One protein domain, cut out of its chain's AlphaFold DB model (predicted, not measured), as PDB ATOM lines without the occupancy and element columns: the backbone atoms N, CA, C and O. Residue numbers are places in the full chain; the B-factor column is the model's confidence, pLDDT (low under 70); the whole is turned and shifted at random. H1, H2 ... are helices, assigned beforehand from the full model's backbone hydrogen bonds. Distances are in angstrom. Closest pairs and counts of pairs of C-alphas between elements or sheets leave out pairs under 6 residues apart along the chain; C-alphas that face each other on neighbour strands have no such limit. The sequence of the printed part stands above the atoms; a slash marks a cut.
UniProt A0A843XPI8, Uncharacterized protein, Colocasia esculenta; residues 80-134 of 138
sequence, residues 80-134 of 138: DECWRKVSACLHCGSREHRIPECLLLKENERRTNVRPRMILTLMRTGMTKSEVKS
ATOM      1  N   ASP A  80      44.515  50.175 -23.947       66.44
ATOM      2  CA  ASP A  80      44.419  49.309 -25.128       66.44
ATOM      3  C   ASP A  80      44.361  47.817 -24.795       66.44
ATOM      4  O   ASP A  80      43.616  47.071 -25.423       66.44
ATOM      5  N   GLU A  81      45.063  47.396 -23.745       68.38
ATOM      6  CA  GLU A  81      45.074  46.008 -23.270       68.38
ATOM      7  C   GLU A  81      44.013  45.736 -22.198       68.38
ATOM      8  O   GLU A  81      43.934  44.641 -21.626       68.38
ATOM      9  N   CYS A  82      43.185  46.735 -21.885       77.81
ATOM     10  CA  CYS A  82      42.138  46.578 -20.900       77.81
ATOM     11  C   CYS A  82      41.124  45.538 -21.372       77.81
ATOM     12  O   CYS A  82      40.500  45.689 -22.423       77.81
ATOM     13  N   TRP A  83      40.871  44.530 -20.540       73.75
ATOM     14  CA  TRP A  83      39.869  43.503 -20.818       73.75
ATOM     15  C   TRP A  83      38.472  44.065 -21.114       73.75
ATOM     16  O   TRP A  83      37.760  43.489 -21.932       73.75
ATOM     17  N   ARG A  84      38.101  45.224 -20.541       71.69
ATOM     18  CA  ARG A  84      36.842  45.905 -20.894       71.69
ATOM     19  C   ARG A  84      36.840  46.443 -22.330       71.69
ATOM     20  O   ARG A  84      35.783  46.442 -22.951       71.69
ATOM     21  N   LYS A  85      37.992  46.864 -22.869       71.69
ATOM     22  CA  LYS A  85      38.131  47.370 -24.244       71.69
ATOM     23  C   LYS A  85      38.213  46.235 -25.267       71.69
ATOM     24  O   LYS A  85      37.544  46.296 -26.289       71.69
ATOM     25  N   VAL A  86      38.946  45.160 -24.963       69.69
ATOM     26  CA  VAL A  86      39.056  43.980 -25.850       69.69
ATOM     27  C   VAL A  86      37.879  43.003 -25.732       69.69
ATOM     28  O   VAL A  86      37.942  41.899 -26.271       69.69
ATOM     29  N   SER A  87      36.812  43.381 -25.016       74.31
ATOM     30  CA  SER A  87      35.639  42.538 -24.733       74.31
ATOM     31  C   SER A  87      35.974  41.151 -24.172       74.31
ATOM     32  O   SER A  87      35.223  40.202 -24.373       74.31
ATOM     33  N   ALA A  88      37.093  41.043 -23.460       81.44
ATOM     34  CA  ALA A  88      37.510  39.795 -22.853       81.44
ATOM     35  C   ALA A  88      36.694  39.511 -21.587       81.44
ATOM     36  O   ALA A  88      36.287  40.416 -20.850       81.44
ATOM     37  N   CYS A  89      36.480  38.232 -21.311       84.81
ATOM     38  CA  CYS A  89      35.843  37.766 -20.099       84.81
ATOM     39  C   CYS A  89      36.692  38.154 -18.885       84.81
ATOM     40  O   CYS A  89      37.815  37.678 -18.720       84.81
ATOM     41  N   LEU A  90      36.138  38.979 -17.994       81.38
ATOM     42  CA  LEU A  90      36.828  39.385 -16.763       81.38
ATOM     43  C   LEU A  90      36.984  38.240 -15.752       81.38
ATOM     44  O   LEU A  90      37.734  38.389 -14.793       81.38
ATOM     45  N   HIS A  91      36.270  37.125 -15.943       79.12
ATOM     46  CA  HIS A  91      36.315  35.985 -15.031       79.12
ATOM     47  C   HIS A  91      37.419  34.985 -15.400       79.12
ATOM     48  O   HIS A  91      38.147  34.533 -14.526       79.12
ATOM     49  N   CYS A  92      37.571  34.665 -16.690       83.06
ATOM     50  CA  CYS A  92      38.534  33.663 -17.161       83.06
ATOM     51  C   CYS A  92      39.667  34.228 -18.037       83.06
ATOM     52  O   CYS A  92      40.598  33.501 -18.368       83.06
ATOM     53  N   GLY A  93      39.602  35.500 -18.443       76.88
ATOM     54  CA  GLY A  93      40.619  36.153 -19.274       76.88
ATOM     55  C   GLY A  93      40.553  35.841 -20.777       76.88
ATOM     56  O   GLY A  93      41.408  36.323 -21.519       76.88
ATOM     57  N   SER A  94      39.563  35.074 -21.251       79.19
ATOM     58  CA  SER A  94      39.398  34.761 -22.683       79.19
ATOM     59  C   SER A  94      38.875  35.944 -23.493       79.19
ATOM     60  O   SER A  94      38.004  36.674 -23.032       79.19
ATOM     61  N   ARG A  95      39.355  36.098 -24.734       81.94
ATOM     62  CA  ARG A  95      38.887  37.125 -25.691       81.94
ATOM     63  C   ARG A  95      37.683  36.682 -26.530       81.94
ATOM     64  O   ARG A  95      37.107  37.503 -27.230       81.94
ATOM     65  N   GLU A  96      37.324  35.402 -26.469       82.81
ATOM     66  CA  GLU A  96      36.262  34.797 -27.289       82.81
ATOM     67  C   GLU A  96      34.852  35.088 -26.773       82.81
ATOM     68  O   GLU A  96      33.884  34.961 -27.515       82.81
ATOM     69  N   HIS A  97      34.712  35.475 -25.505       82.88
ATOM     70  CA  HIS A  97      33.410  35.689 -24.888       82.88
ATOM     71  C   HIS A  97      33.470  36.750 -23.785       82.88
ATOM     72  O   HIS A  97      34.524  37.014 -23.205       82.88
ATOM     73  N   ARG A  98      32.314  37.345 -23.465       84.06
ATOM     74  CA  ARG A  98      32.137  38.233 -22.303       84.06
ATOM     75  C   ARG A  98      31.703  37.425 -21.076       84.06
ATOM     76  O   ARG A  98      31.317  36.270 -21.190       84.06
ATOM     77  N   ILE A  99      31.719  38.059 -19.902       82.19
ATOM     78  CA  ILE A  99      31.306  37.458 -18.617       82.19
ATOM     79  C   ILE A  99      29.992  36.646 -18.683       82.19
ATOM     80  O   ILE A  99      30.022  35.521 -18.192       82.19
ATOM     81  N   PRO A 100      28.875  37.130 -19.274       79.75
ATOM     82  CA  PRO A 100      27.617  36.365 -19.285       79.75
ATOM     83  C   PRO A 100      27.701  35.045 -20.064       79.75
ATOM     84  O   PRO A 100      27.010  34.087 -19.735       79.75
ATOM     85  N   GLU A 101      28.593  34.970 -21.049       81.31
ATOM     86  CA  GLU A 101      28.802  33.793 -21.901       81.31
ATOM     87  C   GLU A 101      29.915  32.875 -21.359       81.31
ATOM     88  O   GLU A 101      30.313  31.897 -21.991       81.31
ATOM     89  N   CYS A 102      30.457  33.181 -20.176       87.81
ATOM     90  CA  CYS A 102      31.529  32.404 -19.576       87.81
ATOM     91  C   CYS A 102      30.994  31.084 -19.012       87.81
ATOM     92  O   CYS A 102      30.425  31.037 -17.921       87.81
ATOM     93  N   LEU A 103      31.245  29.980 -19.723       85.06
ATOM     94  CA  LEU A 103      30.874  28.637 -19.264       85.06
ATOM     95  C   LEU A 103      31.525  28.273 -17.918       85.06
ATOM     96  O   LEU A 103      30.901  27.592 -17.111       85.06
ATOM     97  N   LEU A 104      32.737  28.773 -17.645       81.88
ATOM     98  CA  LEU A 104      33.410  28.583 -16.353       81.88
ATOM     99  C   LEU A 104      32.694  29.312 -15.213       81.88
ATOM    100  O   LEU A 104      32.601  28.774 -14.113       81.88
ATOM    101  N   LEU A 105      32.161  30.513 -15.473       85.12
ATOM    102  CA  LEU A 105      31.344  31.223 -14.491       85.12
ATOM    103  C   LEU A 105      30.056  30.443 -14.229       85.12
ATOM    104  O   LEU A 105      29.755  30.161 -13.081       85.12
ATOM    105  N   LYS A 106      29.367  30.002 -15.286       81.69
ATOM    106  CA  LYS A 106      28.122  29.227 -15.185       81.69
ATOM    107  C   LYS A 106      28.304  27.906 -14.428       81.69
ATOM    108  O   LYS A 106      27.425  27.486 -13.679       81.69
ATOM    109  N   GLU A 107      29.447  27.251 -14.610       80.19
ATOM    110  CA  GLU A 107      29.821  26.041 -13.873       80.19
ATOM    111  C   GLU A 107      30.146  26.351 -12.403       80.19
ATOM    112  O   GLU A 107      29.653  25.665 -11.509       80.19
ATOM    113  N   ASN A 108      30.905  27.414 -12.118       79.62
ATOM    114  CA  ASN A 108      31.183  27.852 -10.746       79.62
ATOM    115  C   ASN A 108      29.915  28.296 -10.007       79.62
ATOM    116  O   ASN A 108      29.729  27.968  -8.836       79.62
ATOM    117  N   GLU A 109      29.019  29.008 -10.683       79.19
ATOM    118  CA  GLU A 109      27.699  29.361 -10.169       79.19
ATOM    119  C   GLU A 109      26.906  28.100  -9.857       79.19
ATOM    120  O   GLU A 109      26.395  27.975  -8.757       79.19
ATOM    121  N   ARG A 110      26.873  27.104 -10.748       71.94
ATOM    122  CA  ARG A 110      26.238  25.815 -10.438       71.94
ATOM    123  C   ARG A 110      26.860  25.134  -9.230       71.94
ATOM    124  O   ARG A 110      26.107  24.656  -8.395       71.94
ATOM    125  N   ARG A 111      28.190  25.119  -9.104       67.56
ATOM    126  CA  ARG A 111      28.909  24.500  -7.975       67.56
ATOM    127  C   ARG A 111      28.644  25.202  -6.647       67.56
ATOM    128  O   ARG A 111      28.448  24.538  -5.637       67.56
ATOM    129  N   THR A 112      28.582  26.528  -6.653       66.69
ATOM    130  CA  THR A 112      28.259  27.338  -5.465       66.69
ATOM    131  C   THR A 112      26.762  27.358  -5.151       66.69
ATOM    132  O   THR A 112      26.377  27.510  -3.994       66.69
ATOM    133  N   ASN A 113      25.908  27.154  -6.160       61.12
ATOM    134  CA  ASN A 113      24.458  27.016  -6.028       61.12
ATOM    135  C   ASN A 113      24.005  25.558  -5.877       61.12
ATOM    136  O   ASN A 113      22.801  25.306  -5.783       61.12
ATOM    137  N   VAL A 114      24.934  24.598  -5.748       58.38
ATOM    138  CA  VAL A 114      24.640  23.320  -5.089       58.38
ATOM    139  C   VAL A 114      24.436  23.635  -3.611       58.38
ATOM    140  O   VAL A 114      25.241  23.306  -2.743       58.38
ATOM    141  N   ARG A 115      23.323  24.309  -3.305       60.62
ATOM    142  CA  ARG A 115      22.738  24.250  -1.979       60.62
ATOM    143  C   ARG A 115      22.668  22.767  -1.645       60.62
ATOM    144  O   ARG A 115      22.131  22.006  -2.460       60.62
ATOM    145  N   PRO A 116      23.186  22.346  -0.482       65.62
ATOM    146  CA  PRO A 116      22.996  20.986  -0.034       65.62
ATOM    147  C   PRO A 116      21.496  20.766  -0.091       65.62
ATOM    148  O   PRO A 116      20.736  21.500   0.544       65.62
ATOM    149  N   ARG A 117      21.058  19.805  -0.900       63.25
ATOM    150  CA  ARG A 117      19.645  19.431  -1.027       63.25
ATOM    151  C   ARG A 117      19.015  19.232   0.362       63.25
ATOM    152  O   ARG A 117      17.842  19.520   0.561       63.25
ATOM    153  N   MET A 118      19.859  18.862   1.330       63.22
ATOM    154  CA  MET A 118      19.589  18.822   2.761       63.22
ATOM    155  C   MET A 118      19.084  20.152   3.343       63.22
ATOM    156  O   MET A 118      18.040  20.136   3.971       63.22
ATOM    157  N   ILE A 119      19.694  21.318   3.086       71.69
ATOM    158  CA  ILE A 119      19.242  22.602   3.668       71.69
ATOM    159  C   ILE A 119      17.786  22.919   3.291       71.69
ATOM    160  O   ILE A 119      17.011  23.334   4.148       71.69
ATOM    161  N   LEU A 120      17.389  22.720   2.028       71.62
ATOM    162  CA  LEU A 120      16.017  23.014   1.588       71.62
ATOM    163  C   LEU A 120      14.997  22.039   2.198       71.62
ATOM    164  O   LEU A 120      13.894  22.451   2.551       71.62
ATOM    165  N   THR A 121      15.361  20.764   2.345       71.50
ATOM    166  CA  THR A 121      14.525  19.755   3.016       71.50
ATOM    167  C   THR A 121      14.398  20.038   4.514       71.50
ATOM    168  O   THR A 121      13.298  19.974   5.049       71.50
ATOM    169  N   LEU A 122      15.488  20.442   5.167       70.81
ATOM    170  CA  LEU A 122      15.532  20.781   6.590       70.81
ATOM    171  C   LEU A 122      14.745  22.062   6.923       70.81
ATOM    172  O   LEU A 122      14.143  22.165   7.986       70.81
ATOM    173  N   MET A 123      14.673  23.031   6.004       70.00
ATOM    174  CA  MET A 123      13.776  24.183   6.182       70.00
ATOM    175  C   MET A 123      12.293  23.828   5.961       70.00
ATOM    176  O   MET A 123      11.425  24.488   6.525       70.00
ATOM    177  N   ARG A 124      11.977  22.776   5.187       79.88
ATOM    178  CA  ARG A 124      10.595  22.280   5.003       79.88
ATOM    179  C   ARG A 124      10.065  21.500   6.204       79.88
ATOM    180  O   ARG A 124       8.853  21.441   6.376       79.88
ATOM    181  N   THR A 125      10.940  20.944   7.039       78.88
ATOM    182  CA  THR A 125      10.561  20.297   8.306       78.88
ATOM    183  C   THR A 125      10.322  21.300   9.441       78.88
ATOM    184  O   THR A 125      10.165  20.892  10.585       78.88
ATOM    185  N   GLY A 126      10.284  22.608   9.146       80.62
ATOM    186  CA  GLY A 126       9.998  23.659  10.127       80.62
ATOM    187  C   GLY A 126      11.178  24.029  11.028       80.62
ATOM    188  O   GLY A 126      10.992  24.781  11.979       80.62
ATOM    189  N   MET A 127      12.387  23.538  10.739       78.69
ATOM    190  CA  MET A 127      13.562  23.849  11.554       78.69
ATOM    191  C   MET A 127      14.067  25.269  11.312       78.69
ATOM    192  O   MET A 127      14.056  25.795  10.193       78.69
ATOM    193  N   THR A 128      14.575  25.881  12.377       84.19
ATOM    194  CA  THR A 128      15.158  27.218  12.324       84.19
ATOM    195  C   THR A 128      16.510  27.204  11.611       84.19
ATOM    196  O   THR A 128      17.242  26.213  11.604       84.19
ATOM    197  N   LYS A 129      16.903  28.346  11.027       79.69
ATOM    198  CA  LYS A 129      18.226  28.508  10.390       79.69
ATOM    199  C   LYS A 129      19.386  28.122  11.324       79.69
ATOM    200  O   LYS A 129      20.409  27.652  10.833       79.69
ATOM    201  N   SER A 130      19.228  28.323  12.634       80.31
ATOM    202  CA  SER A 130      20.189  27.945  13.679       80.31
ATOM    203  C   SER A 130      20.387  26.431  13.783       80.31
ATOM    204  O   SER A 130      21.528  25.979  13.813       80.31
ATOM    205  N   GLU A 131      19.309  25.647  13.757       80.69
ATOM    206  CA  GLU A 131      19.374  24.179  13.848       80.69
ATOM    207  C   GLU A 131      20.002  23.567  12.594       80.69
ATOM    208  O   GLU A 131      20.897  22.727  12.683       80.69
ATOM    209  N   VAL A 132      19.623  24.063  11.409       78.38
ATOM    210  CA  VAL A 132      20.211  23.614  10.135       78.38
ATOM    211  C   VAL A 132      21.720  23.858  10.099       78.38
ATOM    212  O   VAL A 132      22.475  23.018   9.613       78.38
ATOM    213  N   LYS A 133      22.173  25.004  10.625       82.25
ATOM    214  CA  LYS A 133      23.596  25.355  10.674       82.25
ATOM    215  C   LYS A 133      24.380  24.448  11.625       82.25
ATOM    216  O   LYS A 133      25.525  24.140  11.321       82.25
ATOM    217  N   SER A 134      23.770  24.005  12.727       79.06
ATOM    218  CA  SER A 134      24.417  23.094  13.680       79.06
ATOM    219  C   SER A 134      24.611  21.689  13.103       79.06
ATOM    220  O   SER A 134      25.654  21.084  13.319       79.06
TER     221      SER A 134
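Overview. This is residues 80 to 134 of the 138 residues of an uncharacterized protein of Colocasia esculenta (UniProt A0A843XPI8). The model is a long, thin string of parts: a looped stretch without named elements, residues 80 to 102, lies at one end, the single helix H1 follows it, and a small head of two short helices, H2 and H3, lies at the other end. Residues 106 to 117 stand free between the two ends. The printed part has 55 residues with three named helices, in the order H1, H2, H3, and no named strand; the class is all helix, though under half of the residues, 24 of 55, are in named elements. The whole is extended, a rod spanning 55 by 17 by 13 A, with a radius of gyration of the C-alphas of 18.4 A.

Along the chain. The printed part begins at C-alpha 80, at (44.419, 49.309, -25.128). H1, residues 103 to 112, begins at C-alpha 103, at (30.874, 28.637, -19.264), and is 14.1 A long from first to last C-alpha. H2, residues 117 to 124, measures 11.2 A. H3, residues 129 to 134, measures 8.9 A and ends at C-alpha 134, at (24.417, 23.094, 13.680).

Arrangement. H1 is apart from H2 and from H3. H2 and H3 touch, their closest C-alphas being those of Leu 122 and Val 132, 6.5 A apart. They run opposite ways at a steep tilt of 46 degrees. In H1, H2 and H3, every O i to N i+4 pair is within hydrogen-bond range.

Size, cuts and confidence. The two C-alphas farthest apart are those of Asp 80 and Thr 125, 55.7 A. The printed part has no cut. The links H1 to H2 and H2 to H3 are tight, with 4 residues each. The mean pLDDT of the printed part is 76.2; residues 80 to 81, residue 86 and residues 111 to 118 are under 70.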